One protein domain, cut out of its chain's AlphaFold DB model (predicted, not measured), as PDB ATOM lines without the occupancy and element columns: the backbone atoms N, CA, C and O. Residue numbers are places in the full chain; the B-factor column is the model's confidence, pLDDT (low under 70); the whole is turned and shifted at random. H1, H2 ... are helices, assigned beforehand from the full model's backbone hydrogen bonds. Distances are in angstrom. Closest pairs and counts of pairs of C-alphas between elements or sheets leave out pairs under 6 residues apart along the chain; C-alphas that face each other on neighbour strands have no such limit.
ATOM      1  N   GLU A  96     -30.659 -55.064  51.553       55.53
ATOM      2  CA  GLU A  96     -30.476 -55.537  52.940       55.53
ATOM      3  C   GLU A  96     -29.430 -54.736  53.747       55.53
ATOM      4  O   GLU A  96     -29.381 -54.848  54.969       55.53
ATOM      5  N   SER A  97     -28.589 -53.910  53.107       57.75
ATOM      6  CA  SER A  97     -27.542 -53.130  53.798       57.75
ATOM      7  C   SER A  97     -27.329 -51.720  53.211       57.75
ATOM      8  O   SER A  97     -26.234 -51.372  52.750       57.75
ATOM      9  N   PRO A  98     -28.351 -50.846  53.275       59.94
ATOM     10  CA  PRO A  98     -28.339 -49.546  52.602       59.94
ATOM     11  C   PRO A  98     -27.211 -48.627  53.093       59.94
ATOM     12  O   PRO A  98     -26.624 -47.895  52.298       59.94
ATOM     13  N   GLY A  99     -26.838 -48.697  54.377       61.22
ATOM     14  CA  GLY A  99     -25.792 -47.845  54.952       61.22
ATOM     15  C   GLY A  99     -24.393 -48.128  54.401       61.22
ATOM     16  O   GLY A  99     -23.632 -47.198  54.138       61.22
ATOM     17  N   ARG A 100     -24.057 -49.400  54.160       63.28
ATOM     18  CA  ARG A 100     -22.732 -49.781  53.649       63.28
ATOM     19  C   ARG A 100     -22.582 -49.404  52.176       63.28
ATOM     20  O   ARG A 100     -21.542 -48.885  51.785       63.28
ATOM     21  N   ILE A 101     -23.643 -49.605  51.393       64.38
ATOM     22  CA  ILE A 101     -23.712 -49.197  49.983       64.38
ATOM     23  C   ILE A 101     -23.626 -47.673  49.868       64.38
ATOM     24  O   ILE A 101     -22.844 -47.165  49.070       64.38
ATOM     25  N   THR A 102     -24.360 -46.945  50.711       63.34
ATOM     26  CA  THR A 102     -24.336 -45.476  50.735       63.34
ATOM     27  C   THR A 102     -22.951 -44.943  51.093       63.34
ATOM     28  O   THR A 102     -22.460 -44.042  50.422       63.34
ATOM     29  N   LEU A 103     -22.278 -45.517  52.097       68.38
ATOM     30  CA  LEU A 103     -20.928 -45.093  52.479       68.38
ATOM     31  C   LEU A 103     -19.931 -45.320  51.339       68.38
ATOM     32  O   LEU A 103     -19.201 -44.402  50.981       68.38
ATOM     33  N   VAL A 104     -19.950 -46.502  50.714       70.81
ATOM     34  CA  VAL A 104     -19.094 -46.796  49.552       70.81
ATOM     35  C   VAL A 104     -19.386 -45.842  48.396       70.81
ATOM     36  O   VAL A 104     -18.444 -45.347  47.778       70.81
ATOM     37  N   ALA A 105     -20.660 -45.546  48.125       64.94
ATOM     38  CA  ALA A 105     -21.053 -44.598  47.091       64.94
ATOM     39  C   ALA A 105     -20.516 -43.192  47.393       64.94
ATOM     40  O   ALA A 105     -19.822 -42.629  46.556       64.94
ATOM     41  N   ILE A 106     -20.738 -42.662  48.601       71.50
ATOM     42  CA  ILE A 106     -20.257 -41.332  49.006       71.50
ATOM     43  C   ILE A 106     -18.734 -41.252  48.914       71.50
ATOM     44  O   ILE A 106     -18.209 -40.312  48.321       71.50
ATOM     45  N   THR A 107     -18.013 -42.226  49.475       72.56
ATOM     46  CA  THR A 107     -16.545 -42.225  49.454       72.56
ATOM     47  C   THR A 107     -16.010 -42.313  48.028       72.56
ATOM     48  O   THR A 107     -15.076 -41.588  47.684       72.56
ATOM     49  N   SER A 108     -16.615 -43.144  47.177       69.81
ATOM     50  CA  SER A 108     -16.241 -43.238  45.762       69.81
ATOM     51  C   SER A 108     -16.502 -41.921  45.034       69.81
ATOM     52  O   SER A 108     -15.601 -41.412  44.373       69.81
ATOM     53  N   THR A 109     -17.680 -41.318  45.219       71.50
ATOM     54  CA  THR A 109     -18.030 -40.023  44.618       71.50
ATOM     55  C   THR A 109     -17.075 -38.923  45.067       71.50
ATOM     56  O   THR A 109     -16.567 -38.196  44.220       71.50
ATOM     57  N   LEU A 110     -16.753 -38.826  46.362       72.81
ATOM     58  CA  LEU A 110     -15.778 -37.850  46.867       72.81
ATOM     59  C   LEU A 110     -14.387 -38.063  46.263       72.81
ATOM     60  O   LEU A 110     -13.719 -37.097  45.907       72.81
ATOM     61  N   THR A 111     -13.958 -39.320  46.137       75.25
ATOM     62  CA  THR A 111     -12.643 -39.655  45.575       75.25
ATOM     63  C   THR A 111     -12.573 -39.274  44.098       75.25
ATOM     64  O   THR A 111     -11.600 -38.652  43.675       75.25
ATOM     65  N   LEU A 112     -13.613 -39.585  43.318       73.88
ATOM     66  CA  LEU A 112     -13.680 -39.209  41.905       73.88
ATOM     67  C   LEU A 112     -13.804 -37.694  41.721       73.88
ATOM     68  O   LEU A 112     -13.096 -37.136  40.889       73.88
ATOM     69  N   ALA A 113     -14.655 -37.025  42.501       72.94
ATOM     70  CA  ALA A 113     -14.824 -35.577  42.432       72.94
ATOM     71  C   ALA A 113     -13.528 -34.845  42.809       72.94
ATOM     72  O   ALA A 113     -13.122 -33.915  42.117       72.94
ATOM     73  N   GLY A 114     -12.837 -35.306  43.856       70.06
ATOM     74  CA  GLY A 114     -11.535 -34.776  44.254       70.06
ATOM     75  C   GLY A 114     -10.465 -34.989  43.184       70.06
ATOM     76  O   GLY A 114      -9.721 -34.063  42.868       70.06
ATOM     77  N   ALA A 115     -10.417 -36.175  42.573       71.88
ATOM     78  CA  ALA A 115      -9.505 -36.461  41.468       71.88
ATOM     79  C   ALA A 115      -9.790 -35.580  40.241       71.88
ATOM     80  O   ALA A 115      -8.866 -35.009  39.666       71.88
ATOM     81  N   ALA A 116     -11.062 -35.423  39.868       71.50
ATOM     82  CA  ALA A 116     -11.477 -34.564  38.764       71.50
ATOM     83  C   ALA A 116     -11.117 -33.093  39.021       71.50
ATOM     84  O   ALA A 116     -10.559 -32.443  38.137       71.50
ATOM     85  N   TRP A 117     -11.358 -32.592  40.237       73.50
ATOM     86  CA  TRP A 117     -10.970 -31.240  40.646       73.50
ATOM     87  C   TRP A 117      -9.465 -31.015  40.489       73.50
ATOM     88  O   TRP A 117      -9.040 -30.026  39.894       73.50
ATOM     89  N   LEU A 118      -8.655 -31.969  40.959       67.75
ATOM     90  CA  LEU A 118      -7.197 -31.896  40.878       67.75
ATOM     91  C   LEU A 118      -6.697 -31.842  39.423       67.75
ATOM     92  O   LEU A 118      -5.743 -31.127  39.116       67.75
ATOM     93  N   ILE A 119      -7.342 -32.587  38.520       68.69
ATOM     94  CA  ILE A 119      -6.999 -32.621  37.092       68.69
ATOM     95  C   ILE A 119      -7.360 -31.302  36.403       68.69
ATOM     96  O   ILE A 119      -6.545 -30.778  35.642       68.69
ATOM     97  N   VAL A 120      -8.563 -30.778  36.657       70.00
ATOM     98  CA  VAL A 120      -9.051 -29.532  36.043       70.00
ATOM     99  C   VAL A 120      -8.179 -28.349  36.452       70.00
ATOM    100  O   VAL A 120      -7.785 -27.569  35.587       70.00
ATOM    101  N   ASP A 121      -7.827 -28.257  37.735       72.00
ATOM    102  CA  ASP A 121      -6.961 -27.191  38.253       72.00
ATOM    103  C   ASP A 121      -5.542 -27.265  37.666       72.00
ATOM    104  O   ASP A 121      -4.931 -26.252  37.334       72.00
ATOM    105  N   SER A 122      -5.030 -28.480  37.447       66.44
ATOM    106  CA  SER A 122      -3.657 -28.678  36.970       66.44
ATOM    107  C   SER A 122      -3.476 -28.497  35.456       66.44
ATOM    108  O   SER A 122      -2.335 -28.364  35.012       66.44
ATOM    109  N   GLN A 123      -4.546 -28.590  34.648       64.12
ATOM    110  CA  GLN A 123      -4.540 -28.579  33.165       64.12
ATOM    111  C   GLN A 123      -3.480 -29.484  32.485       64.12
ATOM    112  O   GLN A 123      -3.168 -29.337  31.303       64.12
ATOM    113  N   SER A 124      -2.914 -30.452  33.210       70.50
ATOM    114  CA  SER A 124      -1.791 -31.267  32.750       70.50
ATOM    115  C   SER A 124      -2.280 -32.610  32.221       70.50
ATOM    116  O   SER A 124      -2.785 -33.447  32.975       70.50
ATOM    117  N   LEU A 125      -2.071 -32.846  30.921       73.81
ATOM    118  CA  LEU A 125      -2.423 -34.100  30.244       73.81
ATOM    119  C   LEU A 125      -1.799 -35.325  30.936       73.81
ATOM    120  O   LEU A 125      -2.436 -36.369  31.064       73.81
ATOM    121  N   TYR A 126      -0.563 -35.186  31.423       74.88
ATOM    122  CA  TYR A 126       0.145 -36.253  32.132       74.88
ATOM    123  C   TYR A 126      -0.528 -36.613  33.454       74.88
ATOM    124  O   TYR A 126      -0.598 -37.788  33.810       74.88
ATOM    125  N   LEU A 127      -1.055 -35.612  34.160       71.56
ATOM    126  CA  LEU A 127      -1.744 -35.815  35.426       71.56
ATOM    127  C   LEU A 127      -3.087 -36.514  35.188       71.56
ATOM    128  O   LEU A 127      -3.381 -37.509  35.849       71.56
ATOM    129  N   ALA A 128      -3.840 -36.097  34.167       71.94
ATOM    130  CA  ALA A 128      -5.056 -36.792  33.745       71.94
ATOM    131  C   ALA A 128      -4.782 -38.268  33.398       71.94
ATOM    132  O   ALA A 128      -5.432 -39.163  33.940       71.94
ATOM    133  N   ALA A 129      -3.771 -38.534  32.562       75.38
ATOM    134  CA  ALA A 129      -3.399 -39.889  32.160       75.38
ATOM    135  C   ALA A 129      -2.993 -40.766  33.357       75.38
ATOM    136  O   ALA A 129      -3.480 -41.890  33.489       75.38
ATOM    137  N   ALA A 130      -2.159 -40.248  34.264       77.44
ATOM    138  CA  ALA A 130      -1.758 -40.964  35.473       77.44
ATOM    139  C   ALA A 130      -2.967 -41.310  36.356       77.44
ATOM    140  O   ALA A 130      -3.081 -42.431  36.847       77.44
ATOM    141  N   THR A 131      -3.905 -40.374  36.505       75.00
ATOM    142  CA  THR A 131      -5.104 -40.578  37.326       75.00
ATOM    143  C   THR A 131      -6.007 -41.665  36.744       75.00
ATOM    144  O   THR A 131      -6.477 -42.533  37.477       75.00
ATOM    145  N   VAL A 132      -6.193 -41.679  35.419       76.06
ATOM    146  CA  VAL A 132      -6.954 -42.730  34.723       76.06
ATOM    147  C   VAL A 132      -6.311 -44.103  34.927       76.06
ATOM    148  O   VAL A 132      -7.016 -45.063  35.235       76.06
ATOM    149  N   ILE A 133      -4.983 -44.203  34.818       80.44
ATOM    150  CA  ILE A 133      -4.254 -45.461  35.041       80.44
ATOM    151  C   ILE A 133      -4.460 -45.963  36.476       80.44
ATOM    152  O   ILE A 133      -4.738 -47.146  36.680       80.44
ATOM    153  N   VAL A 134      -4.371 -45.076  37.470       77.44
ATOM    154  CA  VAL A 134      -4.581 -45.430  38.883       77.44
ATOM    155  C   VAL A 134      -6.012 -45.910  39.128       77.44
ATOM    156  O   VAL A 134      -6.205 -46.957  39.746       77.44
ATOM    157  N   LEU A 135      -7.017 -45.198  38.609       77.00
ATOM    158  CA  LEU A 135      -8.421 -45.605  38.725       77.00
ATOM    159  C   LEU A 135      -8.665 -46.972  38.079       77.00
ATOM    160  O   LEU A 135      -9.335 -47.823  38.667       77.00
ATOM    161  N   LEU A 136      -8.077 -47.212  36.906       78.69
ATOM    162  CA  LEU A 136      -8.184 -48.488  36.207       78.69
ATOM    163  C   LEU A 136      -7.525 -49.628  36.992       78.69
ATOM    164  O   LEU A 136      -8.087 -50.723  37.073       78.69
ATOM    165  N   ALA A 137      -6.367 -49.379  37.608       78.31
ATOM    166  CA  ALA A 137      -5.686 -50.355  38.452       78.31
ATOM    167  C   ALA A 137      -6.531 -50.726  39.681       78.31
ATOM    168  O   ALA A 137      -6.698 -51.910  39.982       78.31
ATOM    169  N   ILE A 138      -7.128 -49.734  40.349       78.56
ATOM    170  CA  ILE A 138      -8.018 -49.950  41.500       78.56
ATOM    171  C   ILE A 138      -9.258 -50.749  41.082       78.56
ATOM    172  O   ILE A 138      -9.611 -51.719  41.753       78.56
ATOM    173  N   ALA A 139      -9.898 -50.381  39.970       74.06
ATOM    174  CA  ALA A 139     -11.069 -51.086  39.453       74.06
ATOM    175  C   ALA A 139     -10.743 -52.545  39.097       74.06
ATOM    176  O   ALA A 139     -11.481 -53.455  39.477       74.06
ATOM    177  N   SER A 140      -9.606 -52.773  38.438       80.25
ATOM    178  CA  SER A 140      -9.137 -54.112  38.062       80.25
ATOM    179  C   SER A 140      -8.844 -54.968  39.291       80.25
ATOM    180  O   SER A 140      -9.263 -56.121  39.358       80.25
ATOM    181  N   TYR A 141      -8.186 -54.398  40.303       80.62
ATOM    182  CA  TYR A 141      -7.935 -55.088  41.567       80.62
ATOM    183  C   TYR A 141      -9.234 -55.404  42.319       80.62
ATOM    184  O   TYR A 141      -9.399 -56.502  42.849       80.62
ATOM    185  N   GLY A 142     -10.183 -54.463  42.338       79.38
ATOM    186  CA  GLY A 142     -11.506 -54.669  42.918       79.38
ATOM    187  C   GLY A 142     -12.249 -55.820  42.242       79.38
ATOM    188  O   GLY A 142     -12.763 -56.700  42.931       79.38
ATOM    189  N   LEU A 143     -12.245 -55.854  40.908       78.44
ATOM    190  CA  LEU A 143     -12.868 -56.923  40.132       78.44
ATOM    191  C   LEU A 143     -12.192 -58.272  40.389       78.44
ATOM    192  O   LEU A 143     -12.884 -59.245  40.676       78.44
ATOM    193  N   HIS A 144     -10.858 -58.309  40.394       78.12
ATOM    194  CA  HIS A 144     -10.092 -59.508  40.727       78.12
ATOM    195  C   HIS A 144     -10.428 -60.024  42.133       78.12
ATOM    196  O   HIS A 144     -10.650 -61.215  42.338       78.12
ATOM    197  N   ARG A 145     -10.550 -59.129  43.118       77.31
ATOM    198  CA  ARG A 145     -10.934 -59.508  44.481       77.31
ATOM    199  C   ARG A 145     -12.375 -60.014  44.566       77.31
ATOM    200  O   ARG A 145     -12.633 -60.955  45.311       77.31
ATOM    201  N   LEU A 146     -13.309 -59.412  43.831       79.75
ATOM    202  CA  LEU A 146     -14.692 -59.898  43.751       79.75
ATOM    203  C   LEU A 146     -14.769 -61.269  43.077       79.75
ATOM    204  O   LEU A 146     -15.559 -62.109  43.499       79.75
ATOM    205  N   GLU A 147     -13.931 -61.514  42.074       80.25
ATOM    206  CA  GLU A 147     -13.793 -62.816  41.430       80.25
ATOM    207  C   GLU A 147     -13.251 -63.868  42.408       80.25
ATOM    208  O   GLU A 147     -13.848 -64.934  42.532       80.25
ATOM    209  N   LEU A 148     -12.216 -63.545  43.192       78.69
ATOM    210  CA  LEU A 148     -11.698 -64.429  44.247       78.69
ATOM    211  C   LEU A 148     -12.764 -64.773  45.301       78.69
ATOM    212  O   LEU A 148     -12.871 -65.927  45.710       78.69
ATOM    213  N   VAL A 149     -13.584 -63.797  45.706       76.25
ATOM    214  CA  VAL A 149     -14.714 -64.022  46.627       76.25
ATOM    215  C   VAL A 149     -15.790 -64.890  45.977       76.25
ATOM    216  O   VAL A 149     -16.279 -65.827  46.601       76.25
ATOM    217  N   ARG A 150     -16.143 -64.618  44.716       76.81
ATOM    218  CA  ARG A 150     -17.152 -65.385  43.973       76.81
ATOM    219  C   ARG A 150     -16.732 -66.838  43.763       76.81
ATOM    220  O   ARG A 150     -17.585 -67.717  43.772       76.81
ATOM    221  N   LEU A 151     -15.442 -67.079  43.562       80.44
ATOM    222  CA  LEU A 151     -14.885 -68.416  43.395       80.44
ATOM    223  C   LEU A 151     -14.643 -69.128  44.738       80.44
ATOM    224  O   LEU A 151     -14.260 -70.293  44.736       80.44
ATOM    225  N   GLY A 152     -14.861 -68.461  45.876       68.38
ATOM    226  CA  GLY A 152     -14.607 -69.036  47.199       68.38
ATOM    227  C   GLY A 152     -13.121 -69.245  47.505       68.38
ATOM    228  O   GLY A 152     -12.793 -69.956  48.444       68.38
ATOM    229  N   LEU A 153     -12.212 -68.617  46.749       68.50
ATOM    230  CA  LEU A 153     -10.761 -68.680  46.976       68.50
ATOM    231  C   LEU A 153     -10.288 -67.673  48.034       68.50
ATOM    232  O   LEU A 153      -9.121 -67.285  48.043       68.50
ATOM    233  N   VAL A 154     -11.173 -67.214  48.920       64.06
ATOM    234  CA  VAL A 154     -10.749 -66.445  50.093       64.06
ATOM    235  C   VAL A 154     -10.193 -67.460  51.085       64.06
ATOM    236  O   VAL A 154     -10.972 -68.263  51.587       64.06
TER     237      VAL A 154
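AT A GLANCE: This is residues 96 to 154 of the 194 residues of an uncharacterized protein of Haloterrigena hispanica (UniProt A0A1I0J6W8). What does the model look like? H2, the longest helix, and H1 form a long helical hairpin, a narrow V joined at one end. What builds it? The 59 printed residues, class all helix, hold two named helices, H1 then H2. The whole is loose, radius of gyration of the C-alphas 14.9 A, spanning 43 by 25 by 10 A.

HOW THE PARTS SIT: Where do H2, residues 125 to 150, and H1, residues 98 to 122, meet? They only just touch, with 3 pairs of C-alphas within 8 A, through residues 127 to 131 and 115 to 119 alone; the closest C-alphas, of Ile 119 and Ala 128, are 5.7 A apart. How do they run? Opposite ways, at a shallow tilt of 20 degrees. Each O i to N i+4 pair in both is within hydrogen-bond range.

IN THESE COORDINATES: Where does H2 end? It runs 37.2 A to C-alpha 150 at (-17.152, -65.385, 43.973). And H1? It runs 35.9 A from C-alpha 98 at (-28.339, -49.546, 52.602).

THE WHOLE: How large is it? The farthest C-alphas, of Gln 123 and Gly 152, are 44.0 A apart. Is it continuous? The printed part has no cut; the link H1 to H2 is tight. Where is confidence low? pLDDT is under 70 in 17 residues, among them 96 to 103.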